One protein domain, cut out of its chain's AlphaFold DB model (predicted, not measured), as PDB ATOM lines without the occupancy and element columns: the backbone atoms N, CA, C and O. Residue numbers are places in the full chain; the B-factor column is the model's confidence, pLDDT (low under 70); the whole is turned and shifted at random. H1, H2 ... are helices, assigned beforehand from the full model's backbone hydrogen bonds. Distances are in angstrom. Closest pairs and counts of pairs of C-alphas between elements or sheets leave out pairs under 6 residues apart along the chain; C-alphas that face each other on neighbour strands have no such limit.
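Overview. This is residues 27 to 72 of the 402 residues of the protein "Protein prune-like protein 2" of Platysternon megacephalum (big-headed turtle) (UniProt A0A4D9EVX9). Two helices, H1 and H2, follow each other nearly end to end as a long rod, and a short third helix, H3, is set crosswise beyond the far end of H2. No two helices touch, and there is no core. The printed part has 46 residues, with three named helices in the order H1, H2, H3 and no named strand, all helix by class. It is extended, with a radius of gyration of the C-alphas of 18.4 A and spans of 55 by 16 by 10 A.

Arrangement. Start with H1, residues 27 to 43; a tight link of 3 residues leads to H2, residues 47 to 60, and the two are apart. A tight link of 5 residues leads on to H3, residues 66 to 72, only just apart from H2, with closest C-alphas at 8.4 A. In these three helices every O i to N i+4 pair is within hydrogen-bond range.

Along the chain. Find C-alpha 27 at (14.120, 274.617, 59.851); from there H1 runs 24.6 A to C-alpha 43. H2 runs 19.6 A from C-alpha 47, and H3 ends at C-alpha 72, (19.293, 325.514, 43.523).

Size, cuts and confidence. The C-alphas farthest apart, of Leu 27 and Lys 71, are 55.7 A apart. The printed part has no cut. Confidence is under 70 at residues 42 to 48, 50 and 64.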
ATOM      1  N   LEU A  27      12.848 273.979  60.196       72.94
ATOM      2  CA  LEU A  27      14.120 274.617  59.851       72.94
ATOM      3  C   LEU A  27      14.021 275.415  58.542       72.94
ATOM      4  O   LEU A  27      14.535 276.529  58.432       72.94
ATOM      5  N   GLU A  28      13.324 274.865  57.556       74.62
ATOM      6  CA  GLU A  28      13.161 275.462  56.237       74.62
ATOM      7  C   GLU A  28      12.190 276.646  56.254       74.62
ATOM      8  O   GLU A  28      12.483 277.691  55.668       74.62
ATOM      9  N   LYS A  29      11.117 276.569  57.056       78.75
ATOM     10  CA  LYS A  29      10.258 277.729  57.358       78.75
ATOM     11  C   LYS A  29      11.059 278.873  57.991       78.75
ATOM     12  O   LYS A  29      10.930 280.024  57.571       78.75
ATOM     13  N   LYS A  30      11.946 278.570  58.950       86.25
ATOM     14  CA  LYS A  30      12.816 279.568  59.601       86.25
ATOM     15  C   LYS A  30      13.810 280.197  58.617       86.25
ATOM     16  O   LYS A  30      14.005 281.414  58.647       86.25
ATOM     17  N   ARG A  31      14.402 279.406  57.710       81.31
ATOM     18  CA  ARG A  31      15.298 279.916  56.651       81.31
ATOM     19  C   ARG A  31      14.564 280.835  55.677       81.31
ATOM     20  O   ARG A  31      15.076 281.914  55.381       81.31
ATOM     21  N   ARG A  32      13.360 280.459  55.232       80.00
ATOM     22  CA  ARG A  32      12.549 281.292  54.328       80.00
ATOM     23  C   ARG A  32      12.111 282.591  54.993       80.00
ATOM     24  O   ARG A  32      12.288 283.643  54.392       80.00
ATOM     25  N   ARG A  33      11.670 282.551  56.257       84.06
ATOM     26  CA  ARG A  33      11.342 283.765  57.024       84.06
ATOM     27  C   ARG A  33      12.546 284.704  57.141       84.06
ATOM     28  O   ARG A  33      12.412 285.892  56.879       84.06
ATOM     29  N   LYS A  34      13.738 284.176  57.448       86.12
ATOM     30  CA  LYS A  34      14.977 284.974  57.529       86.12
ATOM     31  C   LYS A  34      15.394 285.556  56.172       86.12
ATOM     32  O   LYS A  34      15.887 286.676  56.118       86.12
ATOM     33  N   SER A  35      15.208 284.813  55.080       81.25
ATOM     34  CA  SER A  35      15.487 285.298  53.721       81.25
ATOM     35  C   SER A  35      14.517 286.403  53.301       81.25
ATOM     36  O   SER A  35      14.944 287.417  52.760       81.25
ATOM     37  N   LEU A  36      13.230 286.241  53.605       81.25
ATOM     38  CA  LEU A  36      12.200 287.224  53.293       81.25
ATOM     39  C   LEU A  36      12.388 288.505  54.115       81.25
ATOM     40  O   LEU A  36      12.302 289.596  53.563       81.25
ATOM     41  N   GLU A  37      12.760 288.383  55.392       81.44
ATOM     42  CA  GLU A  37      13.116 289.535  56.228       81.44
ATOM     43  C   GLU A  37      14.364 290.260  55.707       81.44
ATOM     44  O   GLU A  37      14.386 291.483  55.674       81.44
ATOM     45  N   ARG A  38      15.378 289.534  55.211       79.44
ATOM     46  CA  ARG A  38      16.544 290.151  54.549       79.44
ATOM     47  C   ARG A  38      16.149 290.926  53.293       79.44
ATOM     48  O   ARG A  38      16.633 292.035  53.113       79.44
ATOM     49  N   LYS A  39      15.259 290.380  52.458       79.00
ATOM     50  CA  LYS A  39      14.746 291.083  51.269       79.00
ATOM     51  C   LYS A  39      13.949 292.332  51.655       79.00
ATOM     52  O   LYS A  39      14.171 293.394  51.085       79.00
ATOM     53  N   ARG A  40      13.088 292.234  52.676       73.75
ATOM     54  CA  ARG A  40      12.344 293.380  53.225       73.75
ATOM     55  C   ARG A  40      13.274 294.445  53.806       73.75
ATOM     56  O   ARG A  40      13.060 295.630  53.574       73.75
ATOM     57  N   ALA A  41      14.320 294.039  54.522       70.81
ATOM     58  CA  ALA A  41      15.332 294.943  55.062       70.81
ATOM     59  C   ALA A  41      16.160 295.618  53.955       70.81
ATOM     60  O   ALA A  41      16.455 296.797  54.075       70.81
ATOM     61  N   GLN A  42      16.468 294.917  52.859       69.25
ATOM     62  CA  GLN A  42      17.136 295.499  51.686       69.25
ATOM     63  C   GLN A  42      16.251 296.510  50.942       69.25
ATOM     64  O   GLN A  42      16.761 297.502  50.438       69.25
ATOM     65  N   SER A  43      14.931 296.292  50.898       60.53
ATOM     66  CA  SER A  43      13.980 297.255  50.319       60.53
ATOM     67  C   SER A  43      13.652 298.437  51.239       60.53
ATOM     68  O   SER A  43      13.063 299.422  50.798       60.53
ATOM     69  N   ARG A  44      13.997 298.352  52.530       66.38
ATOM     70  CA  ARG A  44      13.793 299.449  53.475       66.38
ATOM     71  C   ARG A  44      14.905 300.465  53.277       66.38
ATOM     72  O   ARG A  44      16.057 300.226  53.618       66.38
ATOM     73  N   ILE A  45      14.539 301.622  52.743       62.56
ATOM     74  CA  ILE A  45      15.439 302.765  52.654       62.56
ATOM     75  C   ILE A  45      15.764 303.193  54.088       62.56
ATOM     76  O   ILE A  45      14.898 303.686  54.812       62.56
ATOM     77  N   CYS A  46      17.008 302.990  54.519       57.97
ATOM     78  CA  CYS A  46      17.496 303.503  55.792       57.97
ATOM     79  C   CYS A  46      17.564 305.033  55.717       57.97
ATOM     80  O   CYS A  46      18.573 305.615  55.320       57.97
ATOM     81  N   ILE A  47      16.472 305.687  56.121       67.00
ATOM     82  CA  ILE A  47      16.308 307.148  56.106       67.00
ATOM     83  C   ILE A  47      17.477 307.839  56.829       67.00
ATOM     84  O   ILE A  47      17.911 308.907  56.421       67.00
ATOM     85  N   ARG A  48      18.069 307.199  57.843       68.88
ATOM     86  CA  ARG A  48      19.217 307.726  58.597       68.88
ATOM     87  C   ARG A  48      20.473 307.950  57.746       68.88
ATOM     88  O   ARG A  48      21.120 308.982  57.890       68.88
ATOM     89  N   GLU A  49      20.816 307.013  56.865       72.88
ATOM     90  CA  GLU A  49      21.981 307.145  55.974       72.88
ATOM     91  C   GLU A  49      21.715 308.158  54.862       72.88
ATOM     92  O   GLU A  49      22.601 308.929  54.501       72.88
ATOM     93  N   GLN A  50      20.476 308.207  54.362       68.50
ATOM     94  CA  GLN A  50      20.065 309.197  53.369       68.50
ATOM     95  C   GLN A  50      20.037 310.615  53.949       68.50
ATOM     96  O   GLN A  50      20.498 311.542  53.295       68.50
ATOM     97  N   ILE A  51      19.598 310.785  55.201       76.56
ATOM     98  CA  ILE A  51      19.699 312.059  55.925       76.56
ATOM     99  C   ILE A  51      21.166 312.450  56.109       76.56
ATOM    100  O   ILE A  51      21.501 313.607  55.898       76.56
ATOM    101  N   GLY A  52      22.053 311.508  56.448       77.38
ATOM    102  CA  GLY A  52      23.491 311.781  56.535       77.38
ATOM    103  C   GLY A  52      24.065 312.292  55.211       77.38
ATOM    104  O   GLY A  52      24.700 313.341  55.181       77.38
ATOM    105  N   ARG A  53      23.762 311.610  54.098       77.56
ATOM    106  CA  ARG A  53      24.162 312.034  52.744       77.56
ATOM    107  C   ARG A  53      23.577 313.393  52.362       77.56
ATOM    108  O   ARG A  53      24.286 314.212  51.792       77.56
ATOM    109  N   TRP A  54      22.313 313.638  52.702       78.06
ATOM    110  CA  TRP A  54      21.644 314.917  52.480       78.06
ATOM    111  C   TRP A  54      22.295 316.048  53.278       78.06
ATOM    112  O   TRP A  54      22.558 317.107  52.725       78.06
ATOM    113  N   MET A  55      22.611 315.818  54.553       74.00
ATOM    114  CA  MET A  55      23.277 316.807  55.402       74.00
ATOM    115  C   MET A  55      24.703 317.090  54.917       74.00
ATOM    116  O   MET A  55      25.063 318.256  54.803       74.00
ATOM    117  N   SER A  56      25.473 316.072  54.515       79.94
ATOM    118  CA  SER A  56      26.795 316.275  53.905       79.94
ATOM    119  C   SER A  56      26.722 317.031  52.578       79.94
ATOM    120  O   SER A  56      27.541 317.906  52.332       79.94
ATOM    121  N   LEU A  57      25.734 316.738  51.728       77.62
ATOM    122  CA  LEU A  57      25.531 317.445  50.459       77.62
ATOM    123  C   LEU A  57      25.082 318.897  50.677       77.62
ATOM    124  O   LEU A  57      25.471 319.805  49.950       77.62
ATOM    125  N   ARG A  58      24.285 319.134  51.716       75.62
ATOM    126  CA  ARG A  58      23.868 320.470  52.138       75.62
ATOM    127  C   ARG A  58      25.043 321.293  52.669       75.62
ATOM    128  O   ARG A  58      25.132 322.481  52.370       75.62
ATOM    129  N   GLU A  59      25.945 320.661  53.417       77.56
ATOM    130  CA  GLU A  59      27.192 321.266  53.892       77.56
ATOM    131  C   GLU A  59      28.155 321.572  52.736       77.56
ATOM    132  O   GLU A  59      28.694 322.675  52.685       77.56
ATOM    133  N   THR A  60      28.334 320.661  51.771       75.31
ATOM    134  CA  THR A  60      29.223 320.896  50.614       75.31
ATOM    135  C   THR A  60      28.700 321.965  49.663       75.31
ATOM    136  O   THR A  60      29.494 322.712  49.097       75.31
ATOM    137  N   LEU A  61      27.380 322.064  49.495       70.62
ATOM    138  CA  LEU A  61      26.753 323.112  48.689       70.62
ATOM    139  C   LEU A  61      26.562 324.426  49.470       70.62
ATOM    140  O   LEU A  61      26.161 325.425  48.881       70.62
ATOM    141  N   ASN A  62      26.874 324.446  50.774       75.81
ATOM    142  CA  ASN A  62      26.740 325.602  51.665       75.81
ATOM    143  C   ASN A  62      25.319 326.207  51.668       75.81
ATOM    144  O   ASN A  62      25.142 327.421  51.767       75.81
ATOM    145  N   VAL A  63      24.301 325.350  51.537       71.75
ATOM    146  CA  VAL A  63      22.898 325.756  51.389       71.75
ATOM    147  C   VAL A  63      22.153 325.510  52.693       71.75
ATOM    148  O   VAL A  63      21.669 324.413  52.973       71.75
ATOM    149  N   PHE A  64      22.051 326.526  53.540       68.88
ATOM    150  CA  PHE A  64      21.459 326.355  54.869       68.88
ATOM    151  C   PHE A  64      19.999 326.796  54.933       68.88
ATOM    152  O   PHE A  64      19.283 326.343  55.827       68.88
ATOM    153  N   SER A  65      19.521 327.592  53.979       78.56
ATOM    154  CA  SER A  65      18.121 328.010  53.931       78.56
ATOM    155  C   SER A  65      17.292 327.162  52.966       78.56
ATOM    156  O   SER A  65      17.724 326.853  51.857       78.56
ATOM    157  N   HIS A  66      16.051 326.840  53.347       73.62
ATOM    158  CA  HIS A  66      15.099 326.149  52.467       73.62
ATOM    159  C   HIS A  66      14.859 326.905  51.149       73.62
ATOM    160  O   HIS A  66      14.653 326.275  50.115       73.62
ATOM    161  N   ALA A  67      14.939 328.239  51.168       75.81
ATOM    162  CA  ALA A  67      14.789 329.070  49.976       75.81
ATOM    163  C   ALA A  67      15.964 328.910  48.996       75.81
ATOM    164  O   ALA A  67      15.765 328.897  47.785       75.81
ATOM    165  N   GLU A  68      17.181 328.748  49.511       74.56
ATOM    166  CA  GLU A  68      18.376 328.547  48.691       74.56
ATOM    167  C   GLU A  68      18.402 327.132  48.099       74.56
ATOM    168  O   GLU A  68      18.787 326.962  46.947       74.56
ATOM    169  N   VAL A  69      17.913 326.128  48.845       75.56
ATOM    170  CA  VAL A  69      17.737 324.758  48.327       75.56
ATOM    171  C   VAL A  69      16.716 324.754  47.196       75.56
ATOM    172  O   VAL A  69      16.979 324.192  46.138       75.56
ATOM    173  N   ALA A  70      15.566 325.403  47.399       75.56
ATOM    174  CA  ALA A  70      14.534 325.505  46.375       75.56
ATOM    175  C   ALA A  70      15.061 326.213  45.121       75.56
ATOM    176  O   ALA A  70      14.858 325.721  44.017       75.56
ATOM    177  N   LYS A  71      15.807 327.311  45.294       78.88
ATOM    178  CA  LYS A  71      16.445 328.019  44.184       78.88
ATOM    179  C   LYS A  71      17.448 327.135  43.440       78.88
ATOM    180  O   LYS A  71      17.381 327.059  42.227       78.88
ATOM    181  N   PHE A  72      18.319 326.415  44.146       76.44
ATOM    182  CA  PHE A  72      19.293 325.514  43.523       76.44
ATOM    183  C   PHE A  72      18.628 324.374  42.734       76.44
ATOM    184  O   PHE A  72      19.082 324.019  41.650       76.44
TER     185      PHE A  72